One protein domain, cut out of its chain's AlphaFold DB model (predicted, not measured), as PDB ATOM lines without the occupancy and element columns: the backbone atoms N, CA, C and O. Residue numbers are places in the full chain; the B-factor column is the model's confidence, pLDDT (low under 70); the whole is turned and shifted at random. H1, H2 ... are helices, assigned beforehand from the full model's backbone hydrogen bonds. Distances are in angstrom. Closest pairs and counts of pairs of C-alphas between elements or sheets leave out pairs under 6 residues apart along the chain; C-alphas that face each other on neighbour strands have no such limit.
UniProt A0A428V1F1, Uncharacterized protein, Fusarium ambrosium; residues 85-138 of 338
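What this domain is: This is residues 85 to 138 of the 338 residues of an uncharacterized protein of Fusarium ambrosium (UniProt A0A428V1F1). A helical arm, residues 85 to 95 of H1, sticks out from a small body made of a second helix, H2, set crosswise to it, and a long loop. After H1 the loop, residues 99 to 122, runs past H2, swings out on the side of H2 away from that arm and folds back to the beginning of H2. The printed part has 54 residues with two named helices, H1 then H2, and no named strand; its class is all helix. The whole is loose, with a radius of gyration of the C-alphas of 12.8 A, and flat, spanning 40 by 25 by 12 A, with the arm adding to its length.

Where its parts are: H1 runs from Arg 85 to Ser 98, 20.2 A from first to last C-alpha, beginning with C-alpha 85 at (-22.928, 70.542, 4.417). H2, also 14 residues, runs from Ala 123 to Asp 136 over 19.8 A, and its C-alpha 136 is at (-13.353, 47.837, 14.426). Within the loop, C-alpha 108 is at (-6.005, 33.426, 0.162).

How they stand to each other: H1 and H2 only just touch, with 3 pairs of C-alphas within 8 A. H1 takes part with residue 97 alone and H2 with residues 128 to 132 alone; the closest C-alphas are those of Met 97 and Lys 128, 6.2 A apart. Their lines are about perpendicular, at 82 degrees, and their centres are 15.9 A apart. In H2 every O i to N i+4 pair is within hydrogen-bond range; in H1, 9 of 10 are.

The domain as a whole: The C-alphas of Arg 85 and Glu 108 are the two farthest apart, at 41.0 A. Without residues 85 to 95, which stand free, the body spans 31 by 20 by 12 A. The link from H1 to H2, 24 residues, is long, and the printed part has no cut. The mean pLDDT of the printed part is 75.9; it is under 70 at residue 91, residues 93 to 101, residues 107 to 108 and residue 138.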
ATOM      1  N   ARG A  85     -24.227  70.739   5.079       82.50
ATOM      2  CA  ARG A  85     -22.928  70.542   4.417       82.50
ATOM      3  C   ARG A  85     -21.974  69.694   5.258       82.50
ATOM      4  O   ARG A  85     -21.306  68.816   4.709       82.50
ATOM      5  N   ASP A  86     -21.929  69.918   6.566       82.69
ATOM      6  CA  ASP A  86     -21.099  69.146   7.493       82.69
ATOM      7  C   ASP A  86     -21.639  67.726   7.689       82.69
ATOM      8  O   ASP A  86     -20.871  66.763   7.657       82.69
ATOM      9  N   LEU A  87     -22.963  67.562   7.750       80.94
ATOM     10  CA  LEU A  87     -23.614  66.254   7.763       80.94
ATOM     11  C   LEU A  87     -23.357  65.482   6.454       80.94
ATOM     12  O   LEU A  87     -23.015  64.300   6.484       80.94
ATOM     13  N   ALA A  88     -23.428  66.148   5.297       77.56
ATOM     14  CA  ALA A  88     -23.085  65.552   4.004       77.56
ATOM     15  C   ALA A  88     -21.603  65.145   3.923       77.56
ATOM     16  O   ALA A  88     -21.288  64.072   3.398       77.56
ATOM     17  N   ARG A  89     -20.683  65.944   4.487       77.00
ATOM     18  CA  ARG A  89     -19.269  65.565   4.656       77.00
ATOM     19  C   ARG A  89     -19.133  64.324   5.539       77.00
ATOM     20  O   ARG A  89     -18.473  63.369   5.132       77.00
ATOM     21  N   GLN A  90     -19.796  64.295   6.696       76.00
ATOM     22  CA  GLN A  90     -19.766  63.168   7.632       76.00
ATOM     23  C   GLN A  90     -20.272  61.868   6.985       76.00
ATOM     24  O   GLN A  90     -19.571  60.852   7.024       76.00
ATOM     25  N   TYR A  91     -21.423  61.902   6.303       65.50
ATOM     26  CA  TYR A  91     -21.942  60.751   5.556       65.50
ATOM     27  C   TYR A  91     -21.034  60.335   4.393       65.50
ATOM     28  O   TYR A  91     -20.852  59.138   4.163       65.50
ATOM     29  N   THR A  92     -20.426  61.285   3.675       70.31
ATOM     30  CA  THR A  92     -19.467  60.981   2.599       70.31
ATOM     31  C   THR A  92     -18.244  60.237   3.143       70.31
ATOM     32  O   THR A  92     -17.839  59.223   2.572       70.31
ATOM     33  N   HIS A  93     -17.692  60.677   4.279       65.00
ATOM     34  CA  HIS A  93     -16.597  59.980   4.959       65.00
ATOM     35  C   HIS A  93     -17.001  58.568   5.414       65.00
ATOM     36  O   HIS A  93     -16.254  57.618   5.179       65.00
ATOM     37  N   GLN A  94     -18.194  58.401   5.994       62.66
ATOM     38  CA  GLN A  94     -18.686  57.101   6.463       62.66
ATOM     39  C   GLN A  94     -18.954  56.120   5.304       62.66
ATOM     40  O   GLN A  94     -18.554  54.954   5.357       62.66
ATOM     41  N   SER A  95     -19.564  56.598   4.217       54.84
ATOM     42  CA  SER A  95     -19.915  55.785   3.038       54.84
ATOM     43  C   SER A  95     -18.685  55.301   2.268       54.84
ATOM     44  O   SER A  95     -18.686  54.219   1.686       54.84
ATOM     45  N   GLN A  96     -17.592  56.068   2.296       59.94
ATOM     46  CA  GLN A  96     -16.320  55.659   1.700       59.94
ATOM     47  C   GLN A  96     -15.593  54.538   2.460       59.94
ATOM     48  O   GLN A  96     -14.627  54.000   1.907       59.94
ATOM     49  N   MET A  97     -16.029  54.211   3.681       58.53
ATOM     50  CA  MET A  97     -15.427  53.213   4.574       58.53
ATOM     51  C   MET A  97     -16.285  51.940   4.704       58.53
ATOM     52  O   MET A  97     -15.767  50.873   5.024       58.53
ATOM     53  N   SER A  98     -17.588  52.005   4.403       56.22
ATOM     54  CA  SER A  98     -18.494  50.850   4.507       56.22
ATOM     55  C   SER A  98     -18.288  49.797   3.409       56.22
ATOM     56  O   SER A  98     -18.407  48.607   3.701       56.22
ATOM     57  N   SER A  99     -17.927  50.211   2.188       60.94
ATOM     58  CA  SER A  99     -17.940  49.377   0.970       60.94
ATOM     59  C   SER A  99     -16.865  48.288   0.864       60.94
ATOM     60  O   SER A  99     -16.867  47.537  -0.111       60.94
ATOM     61  N   VAL A 100     -15.955  48.180   1.835       62.81
ATOM     62  CA  VAL A 100     -14.903  47.155   1.842       62.81
ATOM     63  C   VAL A 100     -15.172  46.137   2.948       62.81
ATOM     64  O   VAL A 100     -15.338  46.501   4.115       62.81
ATOM     65  N   SER A 101     -15.237  44.861   2.575       61.31
ATOM     66  CA  SER A 101     -15.451  43.721   3.470       61.31
ATOM     67  C   SER A 101     -14.346  42.690   3.238       61.31
ATOM     68  O   SER A 101     -13.953  42.482   2.092       61.31
ATOM     69  N   GLY A 102     -13.853  42.069   4.310       70.50
ATOM     70  CA  GLY A 102     -12.714  41.145   4.282       70.50
ATOM     71  C   GLY A 102     -11.496  41.674   5.045       70.50
ATOM     72  O   GLY A 102     -11.272  42.882   5.126       70.50
ATOM     73  N   ASN A 103     -10.719  40.757   5.629       76.69
ATOM     74  CA  ASN A 103      -9.473  41.084   6.318       76.69
ATOM     75  C   ASN A 103      -8.302  41.042   5.314       76.69
ATOM     76  O   ASN A 103      -7.944  39.942   4.899       76.69
ATOM     77  N   PRO A 104      -7.668  42.178   4.957       76.75
ATOM     78  CA  PRO A 104      -6.572  42.233   3.984       76.75
ATOM     79  C   PRO A 104      -5.341  41.372   4.316       76.75
ATOM     80  O   PRO A 104      -4.514  41.163   3.434       76.75
ATOM     81  N   PHE A 105      -5.199  40.888   5.554       78.81
ATOM     82  CA  PHE A 105      -4.063  40.071   5.999       78.81
ATOM     83  C   PHE A 105      -4.325  38.556   5.960       78.81
ATOM     84  O   PHE A 105      -3.390  37.784   6.147       78.81
ATOM     85  N   LEU A 106      -5.571  38.118   5.732       73.75
ATOM     86  CA  LEU A 106      -5.984  36.702   5.773       73.75
ATOM     87  C   LEU A 106      -6.606  36.212   4.448       73.75
ATOM     88  O   LEU A 106      -7.340  35.228   4.440       73.75
ATOM     89  N   MET A 107      -6.394  36.929   3.342       63.66
ATOM     90  CA  MET A 107      -7.024  36.608   2.056       63.66
ATOM     91  C   MET A 107      -6.140  35.656   1.245       63.66
ATOM     92  O   MET A 107      -5.073  36.049   0.777       63.66
ATOM     93  N   GLU A 108      -6.614  34.425   1.056       62.03
ATOM     94  CA  GLU A 108      -6.005  33.426   0.162       62.03
ATOM     95  C   GLU A 108      -6.497  33.565  -1.296       62.03
ATOM     96  O   GLU A 108      -5.912  32.973  -2.199       62.03
ATOM     97  N   ASP A 109      -7.529  34.384  -1.545       71.56
ATOM     98  CA  ASP A 109      -8.101  34.625  -2.877       71.56
ATOM     99  C   ASP A 109      -7.111  35.356  -3.808       71.56
ATOM    100  O   ASP A 109      -6.718  36.508  -3.569       71.56
ATOM    101  N   GLU A 110      -6.737  34.705  -4.912       70.62
ATOM    102  CA  GLU A 110      -5.683  35.165  -5.823       70.62
ATOM    103  C   GLU A 110      -6.108  36.381  -6.671       70.62
ATOM    104  O   GLU A 110      -5.288  37.255  -6.934       70.62
ATOM    105  N   GLU A 111      -7.393  36.534  -7.011       76.88
ATOM    106  CA  GLU A 111      -7.922  37.666  -7.792       76.88
ATOM    107  C   GLU A 111      -8.530  38.813  -6.959       76.88
ATOM    108  O   GLU A 111      -9.127  39.740  -7.523       76.88
ATOM    109  N   SER A 112      -8.421  38.778  -5.627       81.62
ATOM    110  CA  SER A 112      -9.022  39.803  -4.763       81.62
ATOM    111  C   SER A 112      -8.360  41.180  -4.956       81.62
ATOM    112  O   SER A 112      -7.129  41.271  -4.952       81.62
ATOM    113  N   PRO A 113      -9.124  42.293  -5.030       81.62
ATOM    114  CA  PRO A 113      -8.554  43.643  -5.099       81.62
ATOM    115  C   PRO A 113      -7.841  44.072  -3.805       81.62
ATOM    116  O   PRO A 113      -7.211  45.131  -3.777       81.62
ATOM    117  N   LEU A 114      -7.947  43.271  -2.737       82.06
ATOM    118  CA  LEU A 114      -7.189  43.421  -1.495       82.06
ATOM    119  C   LEU A 114      -5.852  42.662  -1.519       82.06
ATOM    120  O   LEU A 114      -4.995  42.939  -0.690       82.06
ATOM    121  N   ASN A 115      -5.644  41.719  -2.438       82.94
ATOM    122  CA  ASN A 115      -4.420  40.925  -2.479       82.94
ATOM    123  C   ASN A 115      -3.314  41.695  -3.236       82.94
ATOM    124  O   ASN A 115      -3.480  41.933  -4.430       82.94
ATOM    125  N   PRO A 116      -2.188  42.079  -2.601       82.50
ATOM    126  CA  PRO A 116      -1.113  42.839  -3.252       82.50
ATOM    127  C   PRO A 116      -0.330  42.044  -4.307       82.50
ATOM    128  O   PRO A 116       0.487  42.626  -5.014       82.50
ATOM    129  N   ARG A 117      -0.555  40.726  -4.411       82.69
ATOM    130  CA  ARG A 117       0.016  39.869  -5.461       82.69
ATOM    131  C   ARG A 117      -0.902  39.720  -6.681       82.69
ATOM    132  O   ARG A 117      -0.468  39.141  -7.670       82.69
ATOM    133  N   SER A 118      -2.138  40.226  -6.628       85.62
ATOM    134  CA  SER A 118      -3.111  40.089  -7.717       85.62
ATOM    135  C   SER A 118      -2.961  41.176  -8.783       85.62
ATOM    136  O   SER A 118      -2.686  42.338  -8.482       85.62
ATOM    137  N   GLU A 119      -3.267  40.841 -10.039       85.25
ATOM    138  CA  GLU A 119      -3.362  41.831 -11.128       85.25
ATOM    139  C   GLU A 119      -4.489  42.861 -10.909       85.25
ATOM    140  O   GLU A 119      -4.508  43.921 -11.532       85.25
ATOM    141  N   LYS A 120      -5.447  42.562 -10.019       86.06
ATOM    142  CA  LYS A 120      -6.604  43.415  -9.702       86.06
ATOM    143  C   LYS A 120      -6.396  44.265  -8.445       86.06
ATOM    144  O   LYS A 120      -7.348  44.900  -7.984       86.06
ATOM    145  N   PHE A 121      -5.186  44.277  -7.881       88.19
ATOM    146  CA  PHE A 121      -4.875  44.974  -6.639       88.19
ATOM    147  C   PHE A 121      -5.237  46.464  -6.687       88.19
ATOM    148  O   PHE A 121      -4.910  47.191  -7.626       88.19
ATOM    149  N   ARG A 122      -5.882  46.951  -5.623       85.62
ATOM    150  CA  ARG A 122      -6.205  48.369  -5.441       85.62
ATOM    151  C   ARG A 122      -5.735  48.841  -4.074       85.62
ATOM    152  O   ARG A 122      -6.469  48.734  -3.091       85.62
ATOM    153  N   ALA A 123      -4.556  49.462  -4.036       86.56
ATOM    154  CA  ALA A 123      -3.940  50.000  -2.819       86.56
ATOM    155  C   ALA A 123      -4.895  50.864  -1.967       86.56
ATOM    156  O   ALA A 123      -4.926  50.725  -0.748       86.56
ATOM    157  N   LEU A 124      -5.739  51.695  -2.593       84.75
ATOM    158  CA  LEU A 124      -6.743  52.499  -1.882       84.75
ATOM    159  C   LEU A 124      -7.829  51.644  -1.204       84.75
ATOM    160  O   LEU A 124      -8.264  51.958  -0.099       84.75
ATOM    161  N   THR A 125      -8.288  50.572  -1.854       84.81
ATOM    162  CA  THR A 125      -9.294  49.651  -1.299       84.81
ATOM    163  C   THR A 125      -8.695  48.839  -0.150       84.81
ATOM    164  O   THR A 125      -9.325  48.712   0.899       84.81
ATOM    165  N   TRP A 126      -7.447  48.389  -0.310       86.50
ATOM    166  CA  TRP A 126      -6.661  47.746   0.741       86.50
ATOM    167  C   TRP A 126      -6.474  48.656   1.961       86.50
ATOM    168  O   TRP A 126      -6.899  48.298   3.060       86.50
ATOM    169  N   ALA A 127      -5.971  49.880   1.772       85.56
ATOM    170  CA  ALA A 127      -5.777  50.844   2.855       85.56
ATOM    171  C   ALA A 127      -7.091  51.159   3.595       85.56
ATOM    172  O   ALA A 127      -7.111  51.228   4.823       85.56
ATOM    173  N   LYS A 128      -8.213  51.266   2.870       83.81
ATOM    174  CA  LYS A 128      -9.546  51.432   3.469       83.81
ATOM    175  C   LYS A 128      -9.968  50.239   4.330       83.81
ATOM    176  O   LYS A 128     -10.508  50.463   5.411       83.81
ATOM    177  N   SER A 129      -9.699  48.999   3.910       84.88
ATOM    178  CA  SER A 129      -9.954  47.824   4.762       84.88
ATOM    179  C   SER A 129      -9.053  47.769   5.996       84.88
ATOM    180  O   SER A 129      -9.542  47.436   7.070       84.88
ATOM    181  N   VAL A 130      -7.779  48.168   5.887       83.81
ATOM    182  CA  VAL A 130      -6.867  48.254   7.042       83.81
ATOM    183  C   VAL A 130      -7.373  49.286   8.053       83.81
ATOM    184  O   VAL A 130      -7.521  48.961   9.227       83.81
ATOM    185  N   VAL A 131      -7.723  50.501   7.614       81.75
ATOM    186  CA  VAL A 131      -8.276  51.547   8.498       81.75
ATOM    187  C   VAL A 131      -9.590  51.102   9.148       81.75
ATOM    188  O   VAL A 131      -9.790  51.339  10.339       81.75
ATOM    189  N   LYS A 132     -10.461  50.416   8.396       81.94
ATOM    190  CA  LYS A 132     -11.700  49.833   8.924       81.94
ATOM    191  C   LYS A 132     -11.421  48.788  10.006       81.94
ATOM    192  O   LYS A 132     -11.966  48.909  11.095       81.94
ATOM    193  N   LEU A 133     -10.518  47.836   9.758       80.06
ATOM    194  CA  LEU A 133     -10.129  46.841  10.762       80.06
ATOM    195  C   LEU A 133      -9.541  47.473  12.023       80.06
ATOM    196  O   LEU A 133      -9.886  47.038  13.118       80.06
ATOM    197  N   LEU A 134      -8.659  48.468  11.894       76.81
ATOM    198  CA  LEU A 134      -8.079  49.149  13.054       76.81
ATOM    199  C   LEU A 134      -9.184  49.786  13.908       76.81
ATOM    200  O   LEU A 134      -9.237  49.555  15.115       76.81
ATOM    201  N   HIS A 135     -10.124  50.487  13.270       77.06
ATOM    202  CA  HIS A 135     -11.280  51.072  13.942       77.06
ATOM    203  C   HIS A 135     -12.177  50.014  14.616       77.06
ATOM    204  O   HIS A 135     -12.526  50.165  15.784       77.06
ATOM    205  N   ASP A 136     -12.501  48.923  13.916       77.56
ATOM    206  CA  ASP A 136     -13.353  47.837  14.426       77.56
ATOM    207  C   ASP A 136     -12.692  47.065  15.590       77.56
ATOM    208  O   ASP A 136     -13.383  46.566  16.477       77.56
ATOM    209  N   ASN A 137     -11.355  47.018  15.644       76.56
ATOM    210  CA  ASN A 137     -10.582  46.466  16.768       76.56
ATOM    211  C   ASN A 137     -10.370  47.472  17.922       76.56
ATOM    212  O   ASN A 137      -9.631  47.183  18.862       76.56
ATOM    213  N   GLY A 138     -10.986  48.659  17.867       65.00
ATOM    214  CA  GLY A 138     -10.844  49.703  18.889       65.00
ATOM    215  C   GLY A 138      -9.512  50.463  18.850       65.00
ATOM    216  O   GLY A 138      -9.272  51.314  19.707       65.00
TER     217      GLY A 138